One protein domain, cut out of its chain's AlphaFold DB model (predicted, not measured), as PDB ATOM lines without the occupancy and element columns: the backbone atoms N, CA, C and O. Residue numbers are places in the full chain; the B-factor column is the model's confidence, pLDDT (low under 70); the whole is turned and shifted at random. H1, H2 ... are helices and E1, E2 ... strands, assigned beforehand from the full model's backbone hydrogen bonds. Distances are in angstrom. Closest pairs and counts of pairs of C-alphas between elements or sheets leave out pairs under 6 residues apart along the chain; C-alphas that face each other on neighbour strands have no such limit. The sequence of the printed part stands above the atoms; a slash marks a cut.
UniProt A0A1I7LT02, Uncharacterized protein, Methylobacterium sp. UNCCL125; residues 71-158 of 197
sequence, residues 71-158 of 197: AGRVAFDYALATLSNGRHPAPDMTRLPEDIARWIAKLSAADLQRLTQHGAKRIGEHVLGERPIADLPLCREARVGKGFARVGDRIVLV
ATOM      1  N   ALA A  71     480.402 438.980 881.892       86.75
ATOM      2  CA  ALA A  71     479.562 440.174 881.889       86.75
ATOM      3  C   ALA A  71     478.104 439.848 881.515       86.75
ATOM      4  O   ALA A  71     477.164 440.364 882.122       86.75
ATOM      5  N   GLY A  72     477.918 438.938 880.555       90.69
ATOM      6  CA  GLY A  72     476.601 438.457 880.152       90.69
ATOM      7  C   GLY A  72     475.927 437.608 881.227       90.69
ATOM      8  O   GLY A  72     474.715 437.712 881.418       90.69
ATOM      9  N   ARG A  73     476.706 436.809 881.965       92.69
ATOM     10  CA  ARG A  73     476.200 436.005 883.084       92.69
ATOM     11  C   ARG A  73     475.769 436.867 884.265       92.69
ATOM     12  O   ARG A  73     474.645 436.718 884.727       92.69
ATOM     13  N   VAL A  74     476.600 437.821 884.682       92.62
ATOM     14  CA  VAL A  74     476.268 438.757 885.768       92.62
ATOM     15  C   VAL A  74     475.030 439.588 885.407       92.62
ATOM     16  O   VAL A  74     474.144 439.760 886.240       92.62
ATOM     17  N   ALA A  75     474.912 440.043 884.155       93.19
ATOM     18  CA  ALA A  75     473.725 440.763 883.691       93.19
ATOM     19  C   ALA A  75     472.452 439.901 883.706       93.19
ATOM     20  O   ALA A  75     471.387 440.372 884.111       93.19
ATOM     21  N   PHE A  76     472.560 438.637 883.291       94.31
ATOM     22  CA  PHE A  76     471.457 437.680 883.325       94.31
ATOM     23  C   PHE A  76     471.008 437.375 884.759       94.31
ATOM     24  O   PHE A  76     469.817 437.455 885.066       94.31
ATOM     25  N   ASP A  77     471.959 437.090 885.649       94.19
ATOM     26  CA  ASP A  77     471.689 436.790 887.055       94.19
ATOM     27  C   ASP A  77     471.067 438.003 887.768       94.19
ATOM     28  O   ASP A  77     470.145 437.849 888.569       94.19
ATOM     29  N   TYR A  78     471.486 439.224 887.414       94.81
ATOM     30  CA  TYR A  78     470.892 440.455 887.937       94.81
ATOM     31  C   TYR A  78     469.436 440.605 887.487       94.81
ATOM     32  O   TYR A  78     468.562 440.931 888.298       94.81
ATOM     33  N   ALA A  79     469.153 440.342 886.207       95.12
ATOM     34  CA  ALA A  79     467.794 440.380 885.679       95.12
ATOM     35  C   ALA A  79     466.897 439.350 886.385       95.12
ATOM     36  O   ALA A  79     465.796 439.695 886.814       95.12
ATOM     37  N   LEU A  80     467.384 438.121 886.594       95.00
ATOM     38  CA  LEU A  80     466.662 437.091 887.345       95.00
ATOM     39  C   LEU A  80     466.419 437.483 888.805       95.00
ATOM     40  O   LEU A  80     465.298 437.337 889.300       95.00
ATOM     41  N   ALA A  81     467.435 437.991 889.505       95.75
ATOM     42  CA  ALA A  81     467.304 438.444 890.889       95.75
ATOM     43  C   ALA A  81     466.257 439.562 891.018       95.75
ATOM     44  O   ALA A  81     465.402 439.510 891.903       95.75
ATOM     45  N   THR A  82     466.265 440.513 890.081       95.19
ATOM     46  CA  THR A  82     465.335 441.651 890.061       95.19
ATOM     47  C   THR A  82     463.901 441.213 889.754       95.19
ATOM     48  O   THR A  82     462.984 441.552 890.495       95.19
ATOM     49  N   LEU A  83     463.691 440.411 888.703       95.06
ATOM     50  CA  LEU A  83     462.354 439.950 888.294       95.06
ATOM     51  C   LEU A  83     461.717 438.988 889.301       95.06
ATOM     52  O   LEU A  83     460.495 438.914 889.413       95.06
ATOM     53  N   SER A  84     462.542 438.241 890.032       94.31
ATOM     54  CA  SER A  84     462.081 437.289 891.043       94.31
ATOM     55  C   SER A  84     461.910 437.897 892.437       94.31
ATOM     56  O   SER A  84     461.654 437.151 893.384       94.31
ATOM     57  N   ASN A  85     462.056 439.222 892.577       91.94
ATOM     58  CA  ASN A  85     462.010 439.937 893.856       91.94
ATOM     59  C   ASN A  85     462.948 439.327 894.920       91.94
ATOM     60  O   ASN A  85     462.568 439.171 896.079       91.94
ATOM     61  N   GLY A  86     464.169 438.949 894.521       86.75
ATOM     62  CA  GLY A  86     465.196 438.425 895.429       86.75
ATOM     63  C   GLY A  86     465.122 436.923 895.718       86.75
ATOM     64  O   GLY A  86     465.826 436.442 896.604       86.75
ATOM     65  N   ARG A  87     464.306 436.153 894.983       89.38
ATOM     66  CA  ARG A  87     464.320 434.680 895.080       89.38
ATOM     67  C   ARG A  87     465.616 434.079 894.526       89.38
ATOM     68  O   ARG A  87     466.054 433.035 895.003       89.38
ATOM     69  N   HIS A  88     466.211 434.724 893.523       90.06
ATOM     70  CA  HIS A  88     467.544 434.392 893.027       90.06
ATOM     71  C   HIS A  88     468.615 435.236 893.735       90.06
ATOM     72  O   HIS A  88     468.359 436.407 894.032       90.06
ATOM     73  N   PRO A  89     469.806 434.666 894.008       90.69
ATOM     74  CA  PRO A  89     470.895 435.404 894.637       90.69
ATOM     75  C   PRO A  89     471.310 436.584 893.755       90.69
ATOM     76  O   PRO A  89     471.511 436.425 892.551       90.69
ATOM     77  N   ALA A  90     471.437 437.767 894.358       88.94
ATOM     78  CA  ALA A  90     471.926 438.944 893.654       88.94
ATOM     79  C   ALA A  90     473.399 438.729 893.273       88.94
ATOM     80  O   ALA A  90     474.199 438.362 894.142       88.94
ATOM     81  N   PRO A  91     473.778 438.931 892.001       90.56
ATOM     82  CA  PRO A  91     475.154 438.742 891.592       90.56
ATOM     83  C   PRO A  91     476.037 439.890 892.089       90.56
ATOM     84  O   PRO A  91     475.578 441.002 892.360       90.56
ATOM     85  N   ASP A  92     477.333 439.616 892.172       89.56
ATOM     86  CA  ASP A  92     478.334 440.613 892.524       89.56
ATOM     87  C   ASP A  92     478.586 441.569 891.346       89.56
ATOM     88  O   ASP A  92     479.319 441.261 890.403       89.56
ATOM     89  N   MET A  93     477.971 442.752 891.411       85.88
ATOM     90  CA  MET A  93     478.081 443.788 890.380       85.88
ATOM     91  C   MET A  93     479.450 444.489 890.372       85.88
ATOM     92  O   MET A  93     479.737 445.218 889.426       85.88
ATOM     93  N   THR A  94     480.311 444.278 891.379       84.94
ATOM     94  CA  THR A  94     481.635 444.935 891.451       84.94
ATOM     95  C   THR A  94     482.614 444.430 890.391       84.94
ATOM     96  O   THR A  94     483.582 445.111 890.061       84.94
ATOM     97  N   ARG A  95     482.337 443.252 889.823       82.25
ATOM     98  CA  ARG A  95     483.113 442.652 888.730       82.25
ATOM     99  C   ARG A  95     482.802 443.265 887.369       82.25
ATOM    100  O   ARG A  95     483.552 443.050 886.420       82.25
ATOM    101  N   LEU A  96     481.692 443.995 887.255       84.75
ATOM    102  CA  LEU A  96     481.303 444.642 886.013       84.75
ATOM    103  C   LEU A  96     481.956 446.022 885.886       84.75
ATOM    104  O   LEU A  96     481.984 446.788 886.851       84.75
ATOM    105  N   PRO A  97     482.386 446.397 884.671       86.06
ATOM    106  CA  PRO A  97     482.637 447.785 884.323       86.06
ATOM    107  C   PRO A  97     481.445 448.682 884.683       86.06
ATOM    108  O   PRO A  97     480.282 448.312 884.493       86.06
ATOM    109  N   GLU A  98     481.736 449.876 885.198       84.44
ATOM    110  CA  GLU A  98     480.727 450.778 885.767       84.44
ATOM    111  C   GLU A  98     479.651 451.191 884.751       84.44
ATOM    112  O   GLU A  98     478.481 451.361 885.091       84.44
ATOM    113  N   ASP A  99     480.026 451.330 883.485       86.12
ATOM    114  CA  ASP A  99     479.109 451.661 882.401       86.12
ATOM    115  C   ASP A  99     478.090 450.544 882.131       86.12
ATOM    116  O   ASP A  99     476.904 450.835 881.966       86.12
ATOM    117  N   ILE A 100     478.522 449.280 882.182       90.12
ATOM    118  CA  ILE A 100     477.645 448.108 882.064       90.12
ATOM    119  C   ILE A 100     476.707 448.032 883.267       90.12
ATOM    120  O   ILE A 100     475.495 447.897 883.098       90.12
ATOM    121  N   ALA A 101     477.245 448.174 884.481       91.38
ATOM    122  CA  ALA A 101     476.440 448.159 885.699       91.38
ATOM    123  C   ALA A 101     475.365 449.263 885.678       91.38
ATOM    124  O   ALA A 101     474.196 449.016 885.981       91.38
ATOM    125  N   ARG A 102     475.740 450.474 885.242       91.44
ATOM    126  CA  ARG A 102     474.831 451.617 885.108       91.44
ATOM    127  C   ARG A 102     473.785 451.408 884.016       91.44
ATOM    128  O   ARG A 102     472.659 451.876 884.171       91.44
ATOM    129  N   TRP A 103     474.143 450.752 882.916       93.25
ATOM    130  CA  TRP A 103     473.194 450.407 881.860       93.25
ATOM    131  C   TRP A 103     472.147 449.412 882.364       93.25
ATOM    132  O   TRP A 103     470.961 449.715 882.269       93.25
ATOM    133  N   ILE A 104     472.563 448.295 882.978       93.88
ATOM    134  CA  ILE A 104     471.640 447.273 883.503       93.88
ATOM    135  C   ILE A 104     470.677 447.886 884.529       93.88
ATOM    136  O   ILE A 104     469.475 447.641 884.471       93.88
ATOM    137  N   ALA A 105     471.184 448.739 885.426       93.00
ATOM    138  CA  ALA A 105     470.379 449.398 886.455       93.00
ATOM    139  C   ALA A 105     469.315 450.370 885.902       93.00
ATOM    140  O   ALA A 105     468.379 450.725 886.615       93.00
ATOM    141  N   LYS A 106     469.450 450.827 884.649       95.25
ATOM    142  CA  LYS A 106     468.478 451.715 883.984       95.25
ATOM    143  C   LYS A 106     467.390 450.962 883.218       95.25
ATOM    144  O   LYS A 106     466.445 451.598 882.753       95.25
ATOM    145  N   LEU A 107     467.536 449.652 883.035       95.00
ATOM    146  CA  LEU A 107     466.602 448.861 882.243       95.00
ATOM    147  C   LEU A 107     465.248 448.745 882.935       95.00
ATOM    148  O   LEU A 107     465.156 448.581 884.152       95.00
ATOM    149  N   SER A 108     464.180 448.811 882.140       95.69
ATOM    150  CA  SER A 108     462.832 448.581 882.651       95.69
ATOM    151  C   SER A 108     462.620 447.098 882.979       95.69
ATOM    152  O   SER A 108     463.312 446.227 882.452       95.69
ATOM    153  N   ALA A 109     461.607 446.776 883.791       95.12
ATOM    154  CA  ALA A 109     461.247 445.380 884.061       95.12
ATOM    155  C   ALA A 109     460.938 444.592 882.770       95.12
ATOM    156  O   ALA A 109     461.283 443.416 882.666       95.12
ATOM    157  N   ALA A 110     460.355 445.248 881.761       95.50
ATOM    158  CA  ALA A 110     460.111 444.643 880.454       95.50
ATOM    159  C   ALA A 110     461.420 444.328 879.706       95.50
ATOM    160  O   ALA A 110     461.540 443.261 879.106       95.50
ATOM    161  N   ASP A 111     462.414 445.216 879.770       95.00
ATOM    162  CA  ASP A 111     463.727 444.995 879.147       95.00
ATOM    163  C   ASP A 111     464.524 443.907 879.875       95.00
ATOM    164  O   ASP A 111     465.155 443.071 879.230       95.00
ATOM    165  N   LEU A 112     464.444 443.859 881.209       95.50
ATOM    166  CA  LEU A 112     465.024 442.779 882.011       95.50
ATOM    167  C   LEU A 112     464.379 441.431 881.670       95.50
ATOM    168  O   LEU A 112     465.076 440.427 881.530       95.50
ATOM    169  N   GLN A 113     463.060 441.397 881.463       95.44
ATOM    170  CA  GLN A 113     462.378 440.180 881.028       95.44
ATOM    171  C   GLN A 113     462.852 439.742 879.637       95.44
ATOM    172  O   GLN A 113     463.119 438.559 879.430       95.44
ATOM    173  N   ARG A 114     463.021 440.674 878.692       93.50
ATOM    174  CA  ARG A 114     463.588 440.372 877.365       93.50
ATOM    175  C   ARG A 114     465.019 439.856 877.458       93.50
ATOM    176  O   ARG A 114     465.347 438.878 876.799       93.50
ATOM    177  N   LEU A 115     465.842 440.446 878.322       94.00
ATOM    178  CA  LEU A 115     467.183 439.946 878.625       94.00
ATOM    179  C   LEU A 115     467.150 438.469 879.012       94.00
ATOM    180  O   LEU A 115     467.886 437.686 878.427       94.00
ATOM    181  N   THR A 116     466.243 438.064 879.906       94.31
ATOM    182  CA  THR A 116     466.141 436.655 880.333       94.31
ATOM    183  C   THR A 116     465.662 435.683 879.248       94.31
ATOM    184  O   THR A 116     465.867 434.480 879.381       94.31
ATOM    185  N   GLN A 117     465.065 436.174 878.155       95.06
ATOM    186  CA  GLN A 117     464.720 435.346 876.987       95.06
ATOM    187  C   GLN A 117     465.954 435.000 876.141       95.06
ATOM    188  O   GLN A 117     465.894 434.132 875.269       95.06
ATOM    189  N   HIS A 118     467.080 435.667 876.393       93.06
ATOM    190  CA  HIS A 118     468.356 435.415 875.747       93.06
ATOM    191  C   HIS A 118     469.327 434.741 876.726       93.06
ATOM    192  O   HIS A 118     469.343 435.022 877.920       93.06
ATOM    193  N   GLY A 119     470.168 433.835 876.224       90.50
ATOM    194  CA  GLY A 119     471.201 433.204 877.051       90.50
ATOM    195  C   GLY A 119     472.328 434.176 877.419       90.50
ATOM    196  O   GLY A 119     472.625 435.097 876.659       90.50
ATOM    197  N   ALA A 120     473.025 433.920 878.532       91.06
ATOM    198  CA  ALA A 120     474.132 434.749 879.031       91.06
ATOM    199  C   ALA A 120     475.173 435.114 877.954       91.06
ATOM    200  O   ALA A 120     475.587 436.266 877.863       91.06
ATOM    201  N   LYS A 121     475.533 434.171 877.071       90.44
ATOM    202  CA  LYS A 121     476.447 434.427 875.942       90.44
ATOM    203  C   LYS A 121     475.942 435.551 875.030       90.44
ATOM    204  O   LYS A 121     476.674 436.484 874.724       90.44
ATOM    205  N   ARG A 122     474.667 435.482 874.638       90.56
ATOM    206  CA  ARG A 122     474.020 436.459 873.753       90.56
ATOM    207  C   ARG A 122     473.963 437.851 874.382       90.56
ATOM    208  O   ARG A 122     474.075 438.855 873.687       90.56
ATOM    209  N   ILE A 123     473.779 437.893 875.695       92.62
ATOM    210  CA  ILE A 123     473.765 439.129 876.474       92.62
ATOM    211  C   ILE A 123     475.169 439.726 876.538       92.62
ATOM    212  O   ILE A 123     475.316 440.926 876.332       92.62
ATOM    213  N   GLY A 124     476.192 438.893 876.748       90.56
ATOM    214  CA  GLY A 124     477.594 439.310 876.693       90.56
ATOM    215  C   GLY A 124     477.924 440.003 875.369       90.56
ATOM    216  O   GLY A 124     478.378 441.143 875.380       90.56
ATOM    217  N   GLU A 125     477.573 439.384 874.237       88.69
ATOM    218  CA  GLU A 125     477.759 439.973 872.898       88.69
ATOM    219  C   GLU A 125     477.083 441.352 872.751       88.69
ATOM    220  O   GLU A 125     477.637 442.256 872.125       88.69
ATOM    221  N   HIS A 126     475.886 441.538 873.322       90.06
ATOM    222  CA  HIS A 126     475.166 442.820 873.272       90.06
ATOM    223  C   HIS A 126     475.836 443.889 874.127       90.06
ATOM    224  O   HIS A 126     476.036 445.020 873.683       90.06
ATOM    225  N   VAL A 127     476.189 443.526 875.356       89.88
ATOM    226  CA  VAL A 127     476.782 444.425 876.348       89.88
ATOM    227  C   VAL A 127     478.171 444.898 875.913       89.88
ATOM    228  O   VAL A 127     478.515 446.067 876.087       89.88
ATOM    229  N   LEU A 128     478.941 444.013 875.281       85.75
ATOM    230  CA  LEU A 128     480.248 444.326 874.699       85.75
ATOM    231  C   LEU A 128     480.149 445.097 873.376       85.75
ATOM    232  O   LEU A 128     481.158 445.591 872.874       85.75
ATOM    233  N   GLY A 129     478.940 445.234 872.824       82.69
ATOM    234  CA  GLY A 129     478.689 445.937 871.571       82.69
ATOM    235  C   GLY A 129     479.083 445.143 870.325       82.69
ATOM    236  O   GLY A 129     479.199 445.746 869.262       82.69
ATOM    237  N   GLU A 130     479.289 443.827 870.427       84.56
ATOM    238  CA  GLU A 130     479.621 442.954 869.293       84.56
ATOM    239  C   GLU A 130     478.393 442.628 868.445       84.56
ATOM    240  O   GLU A 130     478.410 442.770 867.219       84.56
ATOM    241  N   ARG A 131     477.306 442.191 869.092       83.56
ATOM    242  CA  ARG A 131     476.070 441.833 868.397       83.56
ATOM    243  C   ARG A 131     474.846 442.317 869.170       83.56
ATOM    244  O   ARG A 131     474.497 441.728 870.192       83.56
ATOM    245  N   PRO A 132     474.142 443.339 868.661       87.44
ATOM    246  CA  PRO A 132     473.016 443.912 869.373       87.44
ATOM    247  C   PRO A 132     471.808 442.968 869.383       87.44
ATOM    248  O   PRO A 132     471.543 442.227 868.427       87.44
ATOM    249  N   ILE A 133     471.071 442.999 870.486       88.31
ATOM    250  CA  ILE A 133     469.748 442.409 870.653       88.31
ATOM    251  C   ILE A 133     468.729 443.441 870.167       88.31
ATOM    252  O   ILE A 133     468.759 444.602 870.577       88.31
ATOM    253  N   ALA A 134     467.851 443.018 869.256       82.19
ATOM    254  CA  ALA A 134     466.787 443.871 868.749       82.19
ATOM    255  C   ALA A 134     465.871 444.318 869.899       82.19
ATOM    256  O   ALA A 134     465.641 443.568 870.845       82.19
ATOM    257  N   ASP A 135     465.363 445.545 869.813       85.12
ATOM    258  CA  ASP A 135     464.420 446.124 870.777       85.12
ATOM    259  C   ASP A 135     464.939 446.324 872.212       85.12
ATOM    260  O   ASP A 135     464.149 446.677 873.090       85.12
ATOM    261  N   LEU A 136     466.243 446.151 872.450       88.38
ATOM    262  CA  LEU A 136     466.901 446.506 873.707       88.38
ATOM    263  C   LEU A 136     467.744 447.783 873.534       88.38
ATOM    264  O   LEU A 136     468.368 447.970 872.483       88.38
ATOM    265  N   PRO A 137     467.814 448.664 874.550       87.81
ATOM    266  CA  PRO A 137     468.697 449.821 874.498       87.81
ATOM    267  C   PRO A 137     470.163 449.375 874.495       87.81
ATOM    268  O   PRO A 137     470.540 448.365 875.101       87.81
ATOM    269  N   LEU A 138     471.009 450.144 873.816       84.06
ATOM    270  CA  LEU A 138     472.430 449.835 873.696       84.06
ATOM    271  C   LEU A 138     473.178 450.127 874.991       84.06
ATOM    272  O   LEU A 138     473.011 451.189 875.583       84.06
ATOM    273  N   CYS A 139     474.022 449.181 875.402       81.69
ATOM    274  CA  CYS A 139     474.913 449.364 876.543       81.69
ATOM    275  C   CYS A 139     476.112 450.243 876.188       81.69
ATOM    276  O   CYS A 139     476.461 451.167 876.916       81.69
ATOM    277  N   ARG A 140     476.743 449.941 875.055       76.94
ATOM    278  CA  ARG A 140     477.900 450.647 874.505       76.94
ATOM    279  C   ARG A 140     477.625 450.972 873.048       76.94
ATOM    280  O   ARG A 140     476.722 450.386 872.445       76.94
ATOM    281  N   GLU A 141     478.395 451.901 872.482       61.84
ATOM    282  CA  GLU A 141     478.395 452.111 871.036       61.84
ATOM    283  C   GLU A 141     478.609 450.758 870.363       61.84
ATOM    284  O   GLU A 141     479.643 450.115 870.550       61.84
ATOM    285  N   ALA A 142     477.587 450.283 869.650       56.22
ATOM    286  CA  ALA A 142     477.703 449.023 868.950       56.22
ATOM    287  C   ALA A 142     478.865 449.154 867.971       56.22
ATOM    288  O   ALA A 142     478.876 450.049 867.122       56.22
ATOM    289  N   ARG A 143     479.830 448.239 868.067       55.50
ATOM    290  CA  ARG A 143     480.754 447.967 866.975       55.50
ATOM    291  C   ARG A 143     479.897 447.302 865.918       55.50
ATOM    292  O   ARG A 143     479.736 446.090 865.919       55.50
ATOM    293  N   VAL A 144     479.216 448.124 865.120       50.72
ATOM    294  CA  VAL A 144     478.190 447.678 864.182       50.72
ATOM    295  C   VAL A 144     478.829 446.675 863.223       50.72
ATOM    296  O   VAL A 144     479.497 447.046 862.261       50.72
ATOM    297  N   GLY A 145     478.657 445.388 863.517       53.28
ATOM    298  CA  GLY A 145     478.991 444.317 862.597       53.28
ATOM    299  C   GLY A 145     478.109 444.410 861.352       53.28
ATOM    300  O   GLY A 145     477.029 445.011 861.377       53.28
ATOM    301  N   LYS A 146     478.556 443.802 860.246       47.75
ATOM    302  CA  LYS A 146     477.789 443.736 858.990       47.75
ATOM    303  C   LYS A 146     476.331 443.316 859.265       47.75
ATOM    304  O   LYS A 146     476.097 442.237 859.798       47.75
ATOM    305  N   GLY A 147     475.361 444.150 858.868       52.97
ATOM    306  CA  GLY A 147     473.925 443.815 858.874       52.97
ATOM    307  C   GLY A 147     473.042 444.524 859.911       52.97
ATOM    308  O   GLY A 147     471.834 444.294 859.929       52.97
ATOM    309  N   PHE A 148     473.578 445.418 860.739       53.06
ATOM    310  CA  PHE A 148     472.781 446.251 861.647       53.06
ATOM    311  C   PHE A 148     472.912 447.727 861.257       53.06
ATOM    312  O   PHE A 148     473.979 448.149 860.821       53.06
ATOM    313  N   ALA A 149     471.848 448.520 861.392       48.06
ATOM    314  CA  ALA A 149     471.939 449.972 861.256       48.06
ATOM    315  C   ALA A 149     471.240 450.676 862.417       48.06
ATOM    316  O   ALA A 149     470.251 450.199 862.983       48.06
ATOM    317  N   ARG A 150     471.785 451.835 862.781       49.53
ATOM    318  CA  ARG A 150     471.239 452.691 863.828       49.53
ATOM    319  C   ARG A 150     470.080 453.506 863.260       49.53
ATOM    320  O   ARG A 150     470.267 454.253 862.304       49.53
ATOM    321  N   VAL A 151     468.907 453.398 863.877       55.88
ATOM    322  CA  VAL A 151     467.749 454.258 863.595       55.88
ATOM    323  C   VAL A 151     467.403 454.987 864.892       55.88
ATOM    324  O   VAL A 151     466.751 454.441 865.781       55.88
ATOM    325  N   GLY A 152     467.907 456.215 865.036       68.00
ATOM    326  CA  GLY A 152     467.779 456.999 866.268       68.00
ATOM    327  C   GLY A 152     468.578 456.397 867.430       68.00
ATOM    328  O   GLY A 152     469.797 456.247 867.333       68.00
ATOM    329  N   ASP A 153     467.890 456.051 868.521       60.03
ATOM    330  CA  ASP A 153     468.485 455.450 869.729       60.03
ATOM    331  C   ASP A 153     468.306 453.923 869.806       60.03
ATOM    332  O   ASP A 153     468.506 453.293 870.842       60.03
ATOM    333  N   ARG A 154     467.894 453.309 868.690       47.62
ATOM    334  CA  ARG A 154     467.658 451.868 868.574       47.62
ATOM    335  C   ARG A 154     468.485 451.293 867.435       47.62
ATOM    336  O   ARG A 154     468.716 451.954 866.419       47.62
ATOM    337  N   ILE A 155     468.912 450.043 867.593       60.78
ATOM    338  CA  ILE A 155     469.513 449.289 866.496       60.78
ATOM    339  C   ILE A 155     468.448 448.431 865.851       60.78
ATOM    340  O   ILE A 155     467.789 447.627 866.507       60.78
ATOM    341  N   VAL A 156     468.321 448.610 864.545       59.66
ATOM    342  CA  VAL A 156     467.464 447.805 863.694       59.66
ATOM    343  C   VAL A 156     468.374 446.884 862.888       59.66
ATOM    344  O   VAL A 156     469.438 447.283 862.409       59.66
ATOM    345  N   LEU A 157     467.983 445.621 862.760       58.81
ATOM    346  CA  LEU A 157     468.611 444.710 861.813       58.81
ATOM    347  C   LEU A 157     468.281 445.217 860.397       58.81
ATOM    348  O   LEU A 157     467.123 445.178 859.991       58.81
ATOM    349  N   VAL A 158     469.273 445.738 859.673       54.06
ATOM    350  CA  VAL A 158     469.084 446.342 858.334       54.06
ATOM    351  C   VAL A 158     469.681 445.485 857.212       54.06
ATOM    352  O   VAL A 158     469.417 445.710 856.036       54.06
TER     353      VAL A 158
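What this domain is: This is residues 71 to 158 of the 197 residues of an uncharacterized protein of Methylobacterium sp. UNCCL125 (UniProt A0A1I7LT02). A cluster of four helices, with H3 and H4 packed on H1 and H2 close by, fills one end, and a small hairpin, E1 and E2, lies at the other, beyond the winding stretch 128 to 147. The 88 printed residues run H1 H2 H3 H4 E1 E2, mostly helix, with an antiparallel two-stranded sheet. The whole is compact, radius of gyration of the C-alphas 12.7 A, but elongated, spanning 39 by 24 by 20 A.

How they stand to each other: H1, residues 71 to 83, touches H3, residues 109 to 116, closest at C-alphas 79 and 112, 5.2 A, at a steep tilt of 47 degrees, opposite ways. With residues 71 to 76 alone it touches H4, residues 120 to 127, about perpendicular at 77 degrees; C-alphas 72 and 124 are closest, 3.7 A. H2, residues 98 to 105, is close to H1 but not clearly touching, C-alphas 75 and 104 being closest, 6.8 A. In H1, H2, H3 and H4 every O i to N i+4 pair is within hydrogen-bond range. E1, residues 148 to 151, and E2, residues 154 to 157, form an antiparallel hairpin; N 149 and O 156 are 2.9 A apart, within hydrogen-bond range.

Where its parts are: H1 measures 18.4 A from C-alpha 71 at (479.562, 440.174, 881.889); E2 ends at C-alpha 157, (468.611, 444.710, 861.813).

The domain as a whole: The C-alphas of Arg 87 and Lys 146 are farthest apart, 39.6 A. The printed part has no cut; links H1 to H2 and H4 to E1 are long. Residues 141 to 158 are under pLDDT 70.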